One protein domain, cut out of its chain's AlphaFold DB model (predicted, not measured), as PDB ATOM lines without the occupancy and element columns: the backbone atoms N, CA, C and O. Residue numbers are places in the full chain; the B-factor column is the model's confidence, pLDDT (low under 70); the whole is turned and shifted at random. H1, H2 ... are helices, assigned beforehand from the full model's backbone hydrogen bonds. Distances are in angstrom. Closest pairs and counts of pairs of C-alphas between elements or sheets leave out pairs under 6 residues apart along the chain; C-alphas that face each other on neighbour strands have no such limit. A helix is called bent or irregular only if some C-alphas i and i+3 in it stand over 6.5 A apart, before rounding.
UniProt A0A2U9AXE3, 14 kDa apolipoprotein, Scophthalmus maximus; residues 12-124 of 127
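AT A GLANCE: This is residues 12 to 124 of the 127 residues of the protein "14 kDa apolipoprotein" of Scophthalmus maximus (UniProt A0A2U9AXE3). The chain is drawn out into a flat, open ring of helices with an empty middle: H1 makes one long side, H2 turns across one end, H3 and H4a come back along the opposite side, and H4a meets the beginning of H1a to close the ring. Past that meeting H4 folds over at the other end, and its arm H4b comes back near H1a, outside the ring. The printed part has 113 residues with four named helices, in the order H1, H2, H3, H4, and no named strand; the class is all helix. The whole is extended, with a radius of gyration of the C-alphas of 20.8 A and spans of 60 by 37 by 18 A.

HOW THE PARTS SIT: Begin with the longest helix, H4, residues 83 to 123, assigned as one helix by its hydrogen bonds but bent: C-alphas 104 and 107 are 7.8 A apart. Its arms H4a, residues 83 to 104, and H4b, residues 107 to 123, stand at a steep tilt of 61 degrees. H4a has a kink of 43 degrees near residue 98 and is irregular, with C-alphas 100 and 103 6.9 A apart. Look next at H1, residues 12 to 48, also assigned as one helix by its hydrogen bonds but bent: C-alphas 38 and 41 are 7.0 A apart. Its arms H1a, residues 12 to 38, and H1b, residues 41 to 48, stand at a steep tilt of 53 degrees. H1a touches H4a with residues 13 to 14 alone, at a steep tilt of 67 degrees, opposite ways; the closest C-alphas are those of Val 14 and Leu 94, 7.3 A apart. H1a and H4b are near each other, with 7 pairs of C-alphas within 10 A. H1b and H2, residues 50 to 64, touch only at the corner, about perpendicular at 88 degrees; their closest C-alphas, of Ile 46 and Gly 52, are 4.8 A apart. H2 and H3, residues 66 to 81, are close but not clearly touching, with the C-alphas of Gln 63 and Gln 69 closest at 6.8 A. H3 and H4a meet only through their link, and H1a and H3 are apart. In H1a, H1b, H2 and H3 every O i to N i+4 pair is within hydrogen-bond range; in H4a 15 of 18 are, in H4b 11 of 13.

IN THESE COORDINATES: Find C-alpha 83 at (-19.142, -8.895, 12.998); from there H4a runs 30.7 A to C-alpha 104, and H4b runs 24.9 A to C-alpha 123 at (-28.391, 8.694, 38.209). H1a begins at C-alpha 12, (-40.035, -6.839, 17.243), and is 38.9 A long; H1b is 10.8 A. H2 measures 21.4 A and H3 21.8 A.

THE WHOLE: The C-alphas of Glu 50 and Pro 103 are the two farthest apart, 60.2 A. The printed part has no cut, and its three links are tight. The mean pLDDT of the printed part is 82.0; look for values under 70 at residues 44 to 48, 75 and 77 to 81.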
ATOM      1  N   GLU A  12     -39.682  -7.601  16.039       91.44
ATOM      2  CA  GLU A  12     -40.035  -6.839  17.243       91.44
ATOM      3  C   GLU A  12     -39.013  -7.045  18.372       91.44
ATOM      4  O   GLU A  12     -38.579  -6.086  19.014       91.44
ATOM      5  N   LEU A  13     -38.588  -8.291  18.619       89.88
ATOM      6  CA  LEU A  13     -37.609  -8.583  19.664       89.88
ATOM      7  C   LEU A  13     -36.222  -8.029  19.315       89.88
ATOM      8  O   LEU A  13     -35.531  -7.509  20.196       89.88
ATOM      9  N   VAL A  14     -35.823  -8.125  18.046       92.25
ATOM     10  CA  VAL A  14     -34.558  -7.560  17.556       92.25
ATOM     11  C   VAL A  14     -34.545  -6.043  17.748       92.25
ATOM     12  O   VAL A  14     -33.609  -5.510  18.342       92.25
ATOM     13  N   GLU A  15     -35.613  -5.353  17.349       93.25
ATOM     14  CA  GLU A  15     -35.751  -3.903  17.519       93.25
ATOM     15  C   GLU A  15     -35.759  -3.490  18.991       93.25
ATOM     16  O   GLU A  15     -35.088  -2.527  19.381       93.25
ATOM     17  N   LYS A  16     -36.458  -4.252  19.844       89.56
ATOM     18  CA  LYS A  16     -36.456  -4.035  21.294       89.56
ATOM     19  C   LYS A  16     -35.034  -4.146  21.852       89.56
ATOM     20  O   LYS A  16     -34.607  -3.275  22.614       89.56
ATOM     21  N   TYR A  17     -34.290  -5.184  21.467       90.62
ATOM     22  CA  TYR A  17     -32.893  -5.366  21.864       90.62
ATOM     23  C   TYR A  17     -32.009  -4.207  21.392       90.62
ATOM     24  O   TYR A  17     -31.284  -3.636  22.208       90.62
ATOM     25  N   ASP A  18     -32.080  -3.830  20.114       91.56
ATOM     26  CA  ASP A  18     -31.218  -2.792  19.547       91.56
ATOM     27  C   ASP A  18     -31.492  -1.418  20.181       91.56
ATOM     28  O   ASP A  18     -30.551  -0.689  20.512       91.56
ATOM     29  N   SER A  19     -32.759  -1.101  20.464       90.44
ATOM     30  CA  SER A  19     -33.147   0.102  21.210       90.44
ATOM     31  C   SER A  19     -32.552   0.117  22.625       90.44
ATOM     32  O   SER A  19     -31.896   1.084  23.031       90.44
ATOM     33  N   MET A  20     -32.697  -0.983  23.374       88.69
ATOM     34  CA  MET A  20     -32.146  -1.088  24.732       88.69
ATOM     35  C   MET A  20     -30.615  -1.036  24.738       88.69
ATOM     36  O   MET A  20     -30.024  -0.370  25.590       88.69
ATOM     37  N   LYS A  21     -29.973  -1.685  23.763       88.69
ATOM     38  CA  LYS A  21     -28.526  -1.649  23.552       88.69
ATOM     39  C   LYS A  21     -28.050  -0.216  23.319       88.69
ATOM     40  O   LYS A  21     -27.113   0.218  23.985       88.69
ATOM     41  N   ALA A  22     -28.698   0.537  22.431       89.56
ATOM     42  CA  ALA A  22     -28.322   1.918  22.137       89.56
ATOM     43  C   ALA A  22     -28.394   2.818  23.382       89.56
ATOM     44  O   ALA A  22     -27.450   3.556  23.667       89.56
ATOM     45  N   VAL A  23     -29.474   2.717  24.165       89.62
ATOM     46  CA  VAL A  23     -29.621   3.459  25.430       89.62
ATOM     47  C   VAL A  23     -28.538   3.056  26.429       89.62
ATOM     48  O   VAL A  23     -27.929   3.918  27.056       89.62
ATOM     49  N   PHE A  24     -28.258   1.760  26.563       87.75
ATOM     50  CA  PHE A  24     -27.206   1.267  27.448       87.75
ATOM     51  C   PHE A  24     -25.824   1.817  27.068       87.75
ATOM     52  O   PHE A  24     -25.114   2.320  27.937       87.75
ATOM     53  N   PHE A  25     -25.466   1.812  25.779       86.81
ATOM     54  CA  PHE A  25     -24.207   2.399  25.310       86.81
ATOM     55  C   PHE A  25     -24.132   3.901  25.570       86.81
ATOM     56  O   PHE A  25     -23.107   4.373  26.055       86.81
ATOM     57  N   LYS A  26     -25.213   4.650  25.322       88.31
ATOM     58  CA  LYS A  26     -25.264   6.078  25.667       88.31
ATOM     59  C   LYS A  26     -25.003   6.300  27.152       88.31
ATOM     60  O   LYS A  26     -24.161   7.115  27.499       88.31
ATOM     61  N   ARG A  27     -25.644   5.520  28.025       86.50
ATOM     62  CA  ARG A  27     -25.401   5.584  29.472       86.50
ATOM     63  C   ARG A  27     -23.946   5.269  29.818       86.50
ATOM     64  O   ARG A  27     -23.351   6.005  30.591       86.50
ATOM     65  N   LEU A  28     -23.337   4.237  29.234       87.56
ATOM     66  CA  LEU A  28     -21.914   3.951  29.462       87.56
ATOM     67  C   LEU A  28     -21.014   5.120  29.048       87.56
ATOM     68  O   LEU A  28     -20.094   5.461  29.788       87.56
ATOM     69  N   LEU A  29     -21.303   5.763  27.915       85.75
ATOM     70  CA  LEU A  29     -20.582   6.957  27.477       85.75
ATOM     71  C   LEU A  29     -20.782   8.118  28.455       85.75
ATOM     72  O   LEU A  29     -19.800   8.701  28.899       85.75
ATOM     73  N   THR A  30     -22.017   8.397  28.881       85.88
ATOM     74  CA  THR A  30     -22.305   9.415  29.903       85.88
ATOM     75  C   THR A  30     -21.562   9.122  31.208       85.88
ATOM     76  O   THR A  30     -21.000  10.029  31.822       85.88
ATOM     77  N   ALA A  31     -21.534   7.859  31.642       85.81
ATOM     78  CA  ALA A  31     -20.845   7.427  32.854       85.81
ATOM     79  C   ALA A  31     -19.342   7.674  32.733       85.81
ATOM     80  O   ALA A  31     -18.734   8.242  33.638       85.81
ATOM     81  N   TYR A  32     -18.767   7.282  31.595       83.62
ATOM     82  CA  TYR A  32     -17.364   7.493  31.284       83.62
ATOM     83  C   TYR A  32     -17.015   8.982  31.254       83.62
ATOM     84  O   TYR A  32     -16.065   9.382  31.917       83.62
ATOM     85  N   SER A  33     -17.808   9.821  30.582       82.88
ATOM     86  CA  SER A  33     -17.593  11.271  30.552       82.88
ATOM     87  C   SER A  33     -17.694  11.898  31.943       82.88
ATOM     88  O   SER A  33     -16.843  12.701  32.311       82.88
ATOM     89  N   LYS A  34     -18.685  11.507  32.757       83.81
ATOM     90  CA  LYS A  34     -18.809  11.979  34.147       83.81
ATOM     91  C   LYS A  34     -17.611  11.564  34.996       83.81
ATOM     92  O   LYS A  34     -17.090  12.387  35.743       83.81
ATOM     93  N   LEU A  35     -17.168  10.311  34.873       84.38
ATOM     94  CA  LEU A  35     -15.969   9.827  35.550       84.38
ATOM     95  C   LEU A  35     -14.755  10.628  35.096       84.38
ATOM     96  O   LEU A  35     -14.094  11.215  35.938       84.38
ATOM     97  N   GLN A  36     -14.513  10.733  33.789       79.88
ATOM     98  CA  GLN A  36     -13.402  11.490  33.224       79.88
ATOM     99  C   GLN A  36     -13.377  12.929  33.746       79.88
ATOM    100  O   GLN A  36     -12.324  13.378  34.174       79.88
ATOM    101  N   LEU A  37     -14.515  13.627  33.790       79.81
ATOM    102  CA  LEU A  37     -14.612  14.980  34.348       79.81
ATOM    103  C   LEU A  37     -14.338  15.025  35.859       79.81
ATOM    104  O   LEU A  37     -13.701  15.960  36.336       79.81
ATOM    105  N   ALA A  38     -14.785  14.021  36.617       80.31
ATOM    106  CA  ALA A  38     -14.566  13.951  38.060       80.31
ATOM    107  C   ALA A  38     -13.103  13.645  38.427       80.31
ATOM    108  O   ALA A  38     -12.594  14.181  39.412       80.31
ATOM    109  N   VAL A  39     -12.413  12.807  37.642       77.94
ATOM    110  CA  VAL A  39     -10.982  12.512  37.839       77.94
ATOM    111  C   VAL A  39     -10.049  13.446  37.070       77.94
ATOM    112  O   VAL A  39      -8.885  13.511  37.444       77.94
ATOM    113  N   ALA A  40     -10.509  14.219  36.080       72.81
ATOM    114  CA  ALA A  40      -9.692  15.188  35.335       72.81
ATOM    115  C   ALA A  40      -8.850  16.114  36.238       72.81
ATOM    116  O   ALA A  40      -7.632  16.117  36.076       72.81
ATOM    117  N   PRO A  41      -9.410  16.805  37.253       72.69
ATOM    118  CA  PRO A  41      -8.613  17.676  38.123       72.69
ATOM    119  C   PRO A  41      -7.627  16.907  39.019       72.69
ATOM    120  O   PRO A  41      -6.630  17.468  39.471       72.69
ATOM    121  N   LEU A  42      -7.882  15.623  39.295       73.44
ATOM    122  CA  LEU A  42      -6.933  14.754  39.996       73.44
ATOM    123  C   LEU A  42      -5.822  14.286  39.058       73.44
ATOM    124  O   LEU A  42      -4.668  14.273  39.461       73.44
ATOM    125  N   VAL A  43      -6.144  13.940  37.813       70.12
ATOM    126  CA  VAL A  43      -5.172  13.546  36.787       70.12
ATOM    127  C   VAL A  43      -4.271  14.718  36.406       70.12
ATOM    128  O   VAL A  43      -3.073  14.510  36.255       70.12
ATOM    129  N   GLU A  44      -4.797  15.941  36.313       69.00
ATOM    130  CA  GLU A  44      -3.996  17.155  36.101       69.00
ATOM    131  C   GLU A  44      -3.028  17.380  37.269       69.00
ATOM    132  O   GLU A  44      -1.817  17.438  37.063       69.00
ATOM    133  N   LYS A  45      -3.527  17.360  38.513       68.19
ATOM    134  CA  LYS A  45      -2.683  17.505  39.713       68.19
ATOM    135  C   LYS A  45      -1.659  16.383  39.883       68.19
ATOM    136  O   LYS A  45      -0.546  16.624  40.340       68.19
ATOM    137  N   ILE A  46      -2.024  15.146  39.550       66.88
ATOM    138  CA  ILE A  46      -1.108  14.004  39.596       66.88
ATOM    139  C   ILE A  46      -0.088  14.127  38.464       66.88
ATOM    140  O   ILE A  46       1.091  13.916  38.715       66.88
ATOM    141  N   GLY A  47      -0.501  14.517  37.258       64.94
ATOM    142  CA  GLY A  47       0.360  14.691  36.086       64.94
ATOM    143  C   GLY A  47       1.428  15.776  36.240       64.94
ATOM    144  O   GLY A  47       2.491  15.648  35.636       64.94
ATOM    145  N   GLU A  48       1.174  16.795  37.062       69.31
ATOM    146  CA  GLU A  48       2.163  17.807  37.466       69.31
ATOM    147  C   GLU A  48       3.088  17.331  38.599       69.31
ATOM    148  O   GLU A  48       4.164  17.890  38.803       69.31
ATOM    149  N   SER A  49       2.700  16.281  39.328       73.31
ATOM    150  CA  SER A  49       3.517  15.694  40.389       73.31
ATOM    151  C   SER A  49       4.568  14.728  39.832       73.31
ATOM    152  O   SER A  49       4.342  14.031  38.841       73.31
ATOM    153  N   GLU A  50       5.692  14.604  40.539       73.56
ATOM    154  CA  GLU A  50       6.778  13.662  40.222       73.56
ATOM    155  C   GLU A  50       6.252  12.220  40.045       73.56
ATOM    156  O   GLU A  50       6.620  11.521  39.105       73.56
ATOM    157  N   ARG A  51       5.273  11.812  40.871       74.94
ATOM    158  CA  ARG A  51       4.610  10.498  40.778       74.94
ATOM    159  C   ARG A  51       3.787  10.308  39.502       74.94
ATOM    160  O   ARG A  51       3.725   9.188  38.998       74.94
ATOM    161  N   GLY A  52       3.140  11.351  38.981       71.38
ATOM    162  CA  GLY A  52       2.377  11.239  37.735       71.38
ATOM    163  C   GLY A  52       3.251  11.288  36.494       71.38
ATOM    164  O   GLY A  52       2.918  10.627  35.513       71.38
ATOM    165  N   GLN A  53       4.391  11.982  36.547       74.81
ATOM    166  CA  GLN A  53       5.400  11.890  35.493       74.81
ATOM    167  C   GLN A  53       5.940  10.462  35.396       74.81
ATOM    168  O   GLN A  53       5.902   9.885  34.316       74.81
ATOM    169  N   THR A  54       6.310   9.847  36.525       78.25
ATOM    170  CA  THR A  54       6.747   8.443  36.568       78.25
ATOM    171  C   THR A  54       5.664   7.479  36.070       78.25
ATOM    172  O   THR A  54       5.947   6.592  35.269       78.25
ATOM    173  N   ALA A  55       4.407   7.647  36.496       77.12
ATOM    174  CA  ALA A  55       3.303   6.799  36.040       77.12
ATOM    175  C   ALA A  55       3.046   6.906  34.525       77.12
ATOM    176  O   ALA A  55       2.772   5.887  33.889       77.12
ATOM    177  N   LYS A  56       3.173   8.104  33.933       77.00
ATOM    178  CA  LYS A  56       3.094   8.289  32.475       77.00
ATOM    179  C   LYS A  56       4.187   7.507  31.753       77.00
ATOM    180  O   LYS A  56       3.865   6.778  30.823       77.00
ATOM    181  N   THR A  57       5.433   7.574  32.225       78.25
ATOM    182  CA  THR A  57       6.551   6.840  31.608       78.25
ATOM    183  C   THR A  57       6.331   5.326  31.663       78.25
ATOM    184  O   THR A  57       6.520   4.637  30.667       78.25
ATOM    185  N   TYR A  58       5.830   4.797  32.787       79.38
ATOM    186  CA  TYR A  58       5.473   3.374  32.892       79.38
ATOM    187  C   TYR A  58       4.333   2.965  31.947       79.38
ATOM    188  O   TYR A  58       4.348   1.858  31.409       79.38
ATOM    189  N   MET A  59       3.333   3.829  31.747       81.25
ATOM    190  CA  MET A  59       2.253   3.571  30.788       81.25
ATOM    191  C   MET A  59       2.753   3.606  29.341       81.25
ATOM    192  O   MET A  59       2.359   2.747  28.554       81.25
ATOM    193  N   GLU A  60       3.623   4.556  28.997       80.81
ATOM    194  CA  GLU A  60       4.256   4.659  27.676       80.81
ATOM    195  C   GLU A  60       5.111   3.422  27.374       80.81
ATOM    196  O   GLU A  60       4.961   2.820  26.309       80.81
ATOM    197  N   ASP A  61       5.908   2.960  28.341       84.06
ATOM    198  CA  ASP A  61       6.693   1.730  28.215       84.06
ATOM    199  C   ASP A  61       5.804   0.500  28.005       84.06
ATOM    200  O   ASP A  61       6.103  -0.354  27.170       84.06
ATOM    201  N   LEU A  62       4.682   0.401  28.727       83.00
ATOM    202  CA  LEU A  62       3.714  -0.685  28.550       83.00
ATOM    203  C   LEU A  62       3.033  -0.641  27.177       83.00
ATOM    204  O   LEU A  62       2.868  -1.691  26.560       83.00
ATOM    205  N   GLN A  63       2.673   0.543  26.674       81.50
ATOM    206  CA  GLN A  63       2.113   0.707  25.327       81.50
ATOM    207  C   GLN A  63       3.131   0.392  24.223       81.50
ATOM    208  O   GLN A  63       2.762  -0.115  23.159       81.50
ATOM    209  N   ALA A  64       4.414   0.661  24.467       85.62
ATOM    210  CA  ALA A  64       5.498   0.330  23.552       85.62
ATOM    211  C   ALA A  64       5.810  -1.176  23.517       85.62
ATOM    212  O   ALA A  64       6.443  -1.643  22.566       85.62
ATOM    213  N   LYS A  65       5.354  -1.962  24.508       91.19
ATOM    214  CA  LYS A  65       5.592  -3.408  24.511       91.19
ATOM    215  C   LYS A  65       4.884  -4.087  23.332       91.19
ATOM    216  O   LYS A  65       3.663  -3.971  23.192       91.19
ATOM    217  N   PRO A  66       5.607  -4.895  22.538       83.06
ATOM    218  CA  PRO A  66       5.026  -5.608  21.403       83.06
ATOM    219  C   PRO A  66       3.939  -6.604  21.827       83.06
ATOM    220  O   PRO A  66       2.985  -6.819  21.087       83.06
ATOM    221  N   GLU A  67       4.030  -7.163  23.035       85.69
ATOM    222  CA  GLU A  67       3.018  -8.050  23.626       85.69
ATOM    223  C   GLU A  67       1.683  -7.323  23.835       85.69
ATOM    224  O   GLU A  67       0.625  -7.832  23.472       85.69
ATOM    225  N   PHE A  68       1.734  -6.099  24.365       85.38
ATOM    226  CA  PHE A  68       0.549  -5.276  24.572       85.38
ATOM    227  C   PHE A  68      -0.068  -4.868  23.231       85.38
ATOM    228  O   PHE A  68      -1.271  -5.013  23.027       85.38
ATOM    229  N   GLN A  69       0.760  -4.448  22.272       82.62
ATOM    230  CA  GLN A  69       0.301  -4.124  20.920       82.62
ATOM    231  C   GLN A  69      -0.307  -5.332  20.200       82.62
ATOM    232  O   GLN A  69      -1.278  -5.169  19.465       82.62
ATOM    233  N   ALA A  70       0.228  -6.538  20.410       82.38
ATOM    234  CA  ALA A  70      -0.329  -7.766  19.855       82.38
ATOM    235  C   ALA A  70      -1.709  -8.077  20.453       82.38
ATOM    236  O   ALA A  70      -2.640  -8.359  19.705       82.38
ATOM    237  N   VAL A  71      -1.875  -7.951  21.773       81.25
ATOM    238  CA  VAL A  71      -3.177  -8.135  22.439       81.25
ATOM    239  C   VAL A  71      -4.199  -7.112  21.947       81.25
ATOM    240  O   VAL A  71      -5.321  -7.486  21.609       81.25
ATOM    241  N   VAL A  72      -3.809  -5.837  21.844       80.62
ATOM    242  CA  VAL A  72      -4.678  -4.780  21.311       80.62
ATOM    243  C   VAL A  72      -5.062  -5.080  19.863       80.62
ATOM    244  O   VAL A  72      -6.245  -5.039  19.546       80.62
ATOM    245  N   LYS A  73      -4.104  -5.457  19.006       77.19
ATOM    246  CA  LYS A  73      -4.361  -5.807  17.599       77.19
ATOM    247  C   LYS A  73      -5.286  -7.011  17.441       77.19
ATOM    248  O   LYS A  73      -6.131  -7.002  16.553       77.19
ATOM    249  N   VAL A  74      -5.148  -8.030  18.287       75.69
ATOM    250  CA  VAL A  74      -6.050  -9.191  18.289       75.69
ATOM    251  C   VAL A  74      -7.452  -8.771  18.727       75.69
ATOM    252  O   VAL A  74      -8.426  -9.141  18.081       75.69
ATOM    253  N   ALA A  75      -7.569  -7.954  19.775       69.50
ATOM    254  CA  ALA A  75      -8.858  -7.444  20.232       69.50
ATOM    255  C   ALA A  75      -9.549  -6.565  19.173       69.50
ATOM    256  O   ALA A  75     -10.749  -6.716  18.950       69.50
ATOM    257  N   THR A  76      -8.809  -5.684  18.490       70.06
ATOM    258  CA  THR A  76      -9.358  -4.835  17.422       70.06
ATOM    259  C   THR A  76      -9.671  -5.630  16.153       70.06
ATOM    260  O   THR A  76     -10.733  -5.433  15.575       70.06
ATOM    261  N   GLY A  77      -8.808  -6.574  15.758       65.38
ATOM    262  CA  GLY A  77      -9.006  -7.416  14.570       65.38
ATOM    263  C   GLY A  77     -10.195  -8.372  14.703       65.38
ATOM    264  O   GLY A  77     -10.967  -8.540  13.763       65.38
ATOM    265  N   LEU A  78     -10.430  -8.913  15.905       65.00
ATOM    266  CA  LEU A  78     -11.653  -9.664  16.201       65.00
ATOM    267  C   LEU A  78     -12.912  -8.791  16.083       65.00
ATOM    268  O   LEU A  78     -13.965  -9.301  15.724       65.00
ATOM    269  N   GLY A  79     -12.830  -7.485  16.348       62.94
ATOM    270  CA  GLY A  79     -13.960  -6.569  16.177       62.94
ATOM    271  C   GLY A  79     -14.386  -6.384  14.715       62.94
ATOM    272  O   GLY A  79     -15.581  -6.291  14.440       62.94
ATOM    273  N   GLU A  80     -13.429  -6.366  13.785       64.25
ATOM    274  CA  GLU A  80     -13.678  -6.133  12.355       64.25
ATOM    275  C   GLU A  80     -14.083  -7.416  11.607       64.25
ATOM    276  O   GLU A  80     -14.968  -7.376  10.753       64.25
ATOM    277  N   GLU A  81     -13.515  -8.573  11.966       65.88
ATOM    278  CA  GLU A  81     -13.793  -9.849  11.285       65.88
ATOM    279  C   GLU A  81     -14.919 -10.669  11.936       65.88
ATOM    280  O   GLU A  81     -15.585 -11.459  11.263       65.88
ATOM    281  N   ALA A  82     -15.187 -10.487  13.236       70.62
ATOM    282  CA  ALA A  82     -16.215 -11.262  13.935       70.62
ATOM    283  C   ALA A  82     -17.617 -10.648  13.857       70.62
ATOM    284  O   ALA A  82     -18.541 -11.235  14.418       70.62
ATOM    285  N   GLY A  83     -17.820  -9.523  13.161       74.81
ATOM    286  CA  GLY A  83     -19.142  -8.895  12.998       74.81
ATOM    287  C   GLY A  83     -20.251  -9.901  12.634       74.81
ATOM    288  O   GLY A  83     -21.209 -10.042  13.398       74.81
ATOM    289  N   PRO A  84     -20.083 -10.713  11.570       80.50
ATOM    290  CA  PRO A  84     -21.053 -11.746  11.200       80.50
ATOM    291  C   PRO A  84     -21.244 -12.838  12.263       80.50
ATOM    292  O   PRO A  84     -22.342 -13.374  12.418       80.50
ATOM    293  N   LEU A  85     -20.190 -13.187  13.010       82.06
ATOM    294  CA  LEU A  85     -20.258 -14.184  14.080       82.06
ATOM    295  C   LEU A  85     -21.034 -13.648  15.289       82.06
ATOM    296  O   LEU A  85     -21.875 -14.354  15.844       82.06
ATOM    297  N   VAL A  86     -20.779 -12.396  15.668       82.81
ATOM    298  CA  VAL A  86     -21.486 -11.688  16.740       82.81
ATOM    299  C   VAL A  86     -22.956 -11.526  16.379       82.81
ATOM    300  O   VAL A  86     -23.823 -11.773  17.216       82.81
ATOM    301  N   ASP A  87     -23.258 -11.176  15.131       83.81
ATOM    302  CA  ASP A  87     -24.637 -11.066  14.666       83.81
ATOM    303  C   ASP A  87     -25.334 -12.425  14.659       83.81
ATOM    304  O   ASP A  87     -26.458 -12.534  15.146       83.81
ATOM    305  N   LYS A  88     -24.652 -13.494  14.237       84.94
ATOM    306  CA  LYS A  88     -25.189 -14.857  14.320       84.94
ATOM    307  C   LYS A  88     -25.441 -15.298  15.763       84.94
ATOM    308  O   LYS A  88     -26.478 -15.896  16.034       84.94
ATOM    309  N   ALA A  89     -24.531 -14.987  16.686       87.50
ATOM    310  CA  ALA A  89     -24.680 -15.285  18.109       87.50
ATOM    311  C   ALA A  89     -25.819 -14.479  18.756       87.50
ATOM    312  O   ALA A  89     -26.558 -14.998  19.592       87.50
ATOM    313  N   ARG A  90     -25.991 -13.214  18.357       89.31
ATOM    314  CA  ARG A  90     -27.108 -12.364  18.785       89.31
ATOM    315  C   ARG A  90     -28.433 -12.947  18.311       89.31
ATOM    316  O   ARG A  90     -29.316 -13.170  19.130       89.31
ATOM    317  N   GLN A  91     -28.549 -13.216  17.013       90.69
ATOM    318  CA  GLN A  91     -29.757 -13.771  16.404       90.69
ATOM    319  C   GLN A  91     -30.122 -15.115  17.039       90.69
ATOM    320  O   GLN A  91     -31.266 -15.313  17.438       90.69
ATOM    321  N   SER A  92     -29.141 -16.002  17.231       89.19
ATOM    322  CA  SER A  92     -29.390 -17.300  17.857       89.19
ATOM    323  C   SER A  92     -29.851 -17.176  19.304       89.19
ATOM    324  O   SER A  92     -30.806 -17.833  19.711       89.19
ATOM    325  N   THR A  93     -29.211 -16.301  20.077       89.75
ATOM    326  CA  THR A  93     -29.543 -16.082  21.487       89.75
ATOM    327  C   THR A  93     -30.926 -15.460  21.642       89.75
ATOM    328  O   THR A  93     -31.705 -15.917  22.474       89.75
ATOM    329  N   LEU A  94     -31.257 -14.449  20.829       90.56
ATOM    330  CA  LEU A  94     -32.582 -13.824  20.831       90.56
ATOM    331  C   LEU A  94     -33.663 -14.822  20.421       90.56
ATOM    332  O   LEU A  94     -34.711 -14.867  21.054       90.56
ATOM    333  N   GLY A  95     -33.393 -15.660  19.423       90.31
ATOM    334  CA  GLY A  95     -34.328 -16.690  18.988       90.31
ATOM    335  C   GLY A  95     -34.584 -17.756  20.053       90.31
ATOM    336  O   GLY A  95     -35.733 -18.098  20.332       90.31
ATOM    337  N   LEU A  96     -33.528 -18.239  20.717       90.31
ATOM    338  CA  LEU A  96     -33.656 -19.160  21.851       90.31
ATOM    339  C   LEU A  96     -34.412 -18.515  23.020       90.31
ATOM    340  O   LEU A  96     -35.291 -19.147  23.607       90.31
ATOM    341  N   TYR A  97     -34.102 -17.257  23.341       88.94
ATOM    342  CA  TYR A  97     -34.816 -16.503  24.368       88.94
ATOM    343  C   TYR A  97     -36.299 -16.372  24.027       88.94
ATOM    344  O   TYR A  97     -37.146 -16.655  24.870       88.94
ATOM    345  N   GLU A  98     -36.634 -15.987  22.800       88.56
ATOM    346  CA  GLU A  98     -38.020 -15.816  22.382       88.56
ATOM    347  C   GLU A  98     -38.816 -17.109  22.463       88.56
ATOM    348  O   GLU A  98     -39.936 -17.120  22.965       88.56
ATOM    349  N   HIS A  99     -38.224 -18.200  21.992       88.75
ATOM    350  CA  HIS A  99     -38.918 -19.470  21.901       88.75
ATOM    351  C   HIS A  99     -39.081 -20.148  23.266       88.75
ATOM    352  O   HIS A  99     -40.135 -20.713  23.551       88.75
ATOM    353  N   TYR A 100     -38.053 -20.090  24.120       87.69
ATOM    354  CA  TYR A 100     -38.023 -20.866  25.362       87.69
ATOM    355  C   TYR A 100     -38.215 -20.045  26.631       87.69
ATOM    356  O   TYR A 100     -38.677 -20.595  27.624       87.69
ATOM    357  N   MET A 101     -37.848 -18.762  26.642       85.62
ATOM    358  CA  MET A 101     -37.828 -17.954  27.867       85.62
ATOM    359  C   MET A 101     -38.912 -16.878  27.882       85.62
ATOM    360  O   MET A 101     -39.578 -16.709  28.902       85.62
ATOM    361  N   ARG A 102     -39.135 -16.170  26.769       84.69
ATOM    362  CA  ARG A 102     -40.100 -15.062  26.678       84.69
ATOM    363  C   ARG A 102     -41.505 -15.441  27.180       84.69
ATOM    364  O   ARG A 102     -42.043 -14.638  27.935       84.69
ATOM    365  N   PRO A 103     -42.069 -16.635  26.903       88.06
ATOM    366  CA  PRO A 103     -43.391 -17.006  27.418       88.06
ATOM    367  C   PRO A 103     -43.464 -17.154  28.945       88.06
ATOM    368  O   PRO A 103     -44.544 -17.040  29.512       88.06
ATOM    369  N   TYR A 104     -42.338 -17.422  29.614       86.69
ATOM    370  CA  TYR A 104     -42.300 -17.681  31.060       86.69
ATOM    371  C   TYR A 104     -41.777 -16.495  31.870       86.69
ATOM    372  O   TYR A 104     -42.173 -16.312  33.016       86.69
ATOM    373  N   VAL A 105     -40.856 -15.711  31.303       84.38
ATOM    374  CA  VAL A 105     -40.156 -14.631  32.019       84.38
ATOM    375  C   VAL A 105     -40.166 -13.291  31.281       84.38
ATOM    376  O   VAL A 105     -39.628 -12.316  31.798       84.38
ATOM    377  N   GLY A 106     -40.739 -13.217  30.076       79.31
ATOM    378  CA  GLY A 106     -40.686 -12.023  29.226       79.31
ATOM    379  C   GLY A 106     -41.369 -10.801  29.836       79.31
ATOM    380  O   GLY A 106     -40.803  -9.705  29.790       79.31
ATOM    381  N   ASP A 107     -42.533 -11.000  30.450       83.69
ATOM    382  CA  ASP A 107     -43.292  -9.926  31.101       83.69
ATOM    383  C   ASP A 107     -42.559  -9.434  32.350       83.69
ATOM    384  O   ASP A 107     -42.249  -8.251  32.459       83.69
ATOM    385  N   TYR A 108     -42.126 -10.358  33.215       82.94
ATOM    386  CA  TYR A 108     -41.338 -10.030  34.406       82.94
ATOM    387  C   TYR A 108     -40.047  -9.267  34.069       82.94
ATOM    388  O   TYR A 108     -39.698  -8.293  34.733       82.94
ATOM    389  N   LEU A 109     -39.327  -9.688  33.024       82.31
ATOM    390  CA  LEU A 109     -38.127  -8.991  32.558       82.31
ATOM    391  C   LEU A 109     -38.450  -7.595  32.027       82.31
ATOM    392  O   LEU A 109     -37.685  -6.668  32.279       82.31
ATOM    393  N   SER A 110     -39.557  -7.438  31.300       83.50
ATOM    394  CA  SER A 110     -39.971  -6.136  30.769       83.50
ATOM    395  C   SER A 110     -40.314  -5.171  31.903       83.50
ATOM    396  O   SER A 110     -39.762  -4.072  31.943       83.50
ATOM    397  N   ASP A 111     -41.093  -5.627  32.882       86.38
ATOM    398  CA  ASP A 111     -41.446  -4.843  34.066       86.38
ATOM    399  C   ASP A 111     -40.207  -4.477  34.890       86.38
ATOM    400  O   ASP A 111     -40.030  -3.326  35.299       86.38
ATOM    401  N   ALA A 112     -39.301  -5.433  35.120       86.31
ATOM    402  CA  ALA A 112     -38.054  -5.179  35.834       86.31
ATOM    403  C   ALA A 112     -37.192  -4.135  35.108       86.31
ATOM    404  O   ALA A 112     -36.670  -3.211  35.735       86.31
ATOM    405  N   ILE A 113     -37.070  -4.249  33.782       85.38
ATOM    406  CA  ILE A 113     -36.344  -3.286  32.953       85.38
ATOM    407  C   ILE A 113     -36.965  -1.891  33.078       85.38
ATOM    408  O   ILE A 113     -36.226  -0.920  33.250       85.38
ATOM    409  N   ASP A 114     -38.289  -1.769  33.030       88.44
ATOM    410  CA  ASP A 114     -38.964  -0.472  33.106       88.44
ATOM    411  C   ASP A 114     -38.818   0.185  34.482       88.44
ATOM    412  O   ASP A 114     -38.536   1.383  34.563       88.44
ATOM    413  N   ASN A 115     -38.850  -0.597  35.562       87.94
ATOM    414  CA  ASN A 115     -38.557  -0.094  36.905       87.94
ATOM    415  C   ASN A 115     -37.099   0.373  37.045       87.94
ATOM    416  O   ASN A 115     -36.829   1.467  37.543       87.94
ATOM    417  N   ILE A 116     -36.138  -0.425  36.567       87.00
ATOM    418  CA  ILE A 116     -34.710  -0.083  36.628       87.00
ATOM    419  C   ILE A 116     -34.408   1.160  35.775       87.00
ATOM    420  O   ILE A 116     -33.582   1.990  36.167       87.00
ATOM    421  N   LYS A 117     -35.080   1.332  34.628       85.31
ATOM    422  CA  LYS A 117     -34.912   2.511  33.761       85.31
ATOM    423  C   LYS A 117     -35.174   3.820  34.499       85.31
ATOM    424  O   LYS A 117     -34.448   4.772  34.226       85.31
ATOM    425  N   VAL A 118     -36.138   3.874  35.421       86.94
ATOM    426  CA  VAL A 118     -36.444   5.085  36.207       86.94
ATOM    427  C   VAL A 118     -35.230   5.519  37.028       86.94
ATOM    428  O   VAL A 118     -34.783   6.662  36.927       86.94
ATOM    429  N   TYR A 119     -34.633   4.589  37.775       85.81
ATOM    430  CA  TYR A 119     -33.442   4.868  38.579       85.81
ATOM    431  C   TYR A 119     -32.225   5.192  37.714       85.81
ATOM    432  O   TYR A 119     -31.476   6.124  38.013       85.81
ATOM    433  N   LEU A 120     -32.041   4.459  36.610       84.19
ATOM    434  CA  LEU A 120     -30.954   4.737  35.678       84.19
ATOM    435  C   LEU A 120     -31.096   6.123  35.047       84.19
ATOM    436  O   LEU A 120     -30.095   6.813  34.937       84.19
ATOM    437  N   ASN A 121     -32.302   6.579  34.705       86.00
ATOM    438  CA  ASN A 121     -32.510   7.935  34.188       86.00
ATOM    439  C   ASN A 121     -32.162   9.018  35.216       86.00
ATOM    440  O   ASN A 121     -31.654  10.069  34.840       86.00
ATOM    441  N   MET A 122     -32.390   8.758  36.504       83.00
ATOM    442  CA  MET A 122     -32.058   9.699  37.573       83.00
ATOM    443  C   MET A 122     -30.544   9.828  37.794       83.00
ATOM    444  O   MET A 122     -30.020  10.933  37.913       83.00
ATOM    445  N   VAL A 123     -29.827   8.704  37.868       82.69
ATOM    446  CA  VAL A 123     -28.391   8.694  38.209       82.69
ATOM    447  C   VAL A 123     -27.516   8.887  36.965       82.69
ATOM    448  O   VAL A 123     -26.465   9.542  36.993       82.69
ATOM    449  N   LEU A 124     -27.947   8.307  35.849       81.00
ATOM    450  CA  LEU A 124     -27.142   8.102  34.657       81.00
ATOM    451  C   LEU A 124     -27.997   8.271  33.387       81.00
ATOM    452  O   LEU A 124     -28.308   7.292  32.700       81.00
TER     453      LEU A 124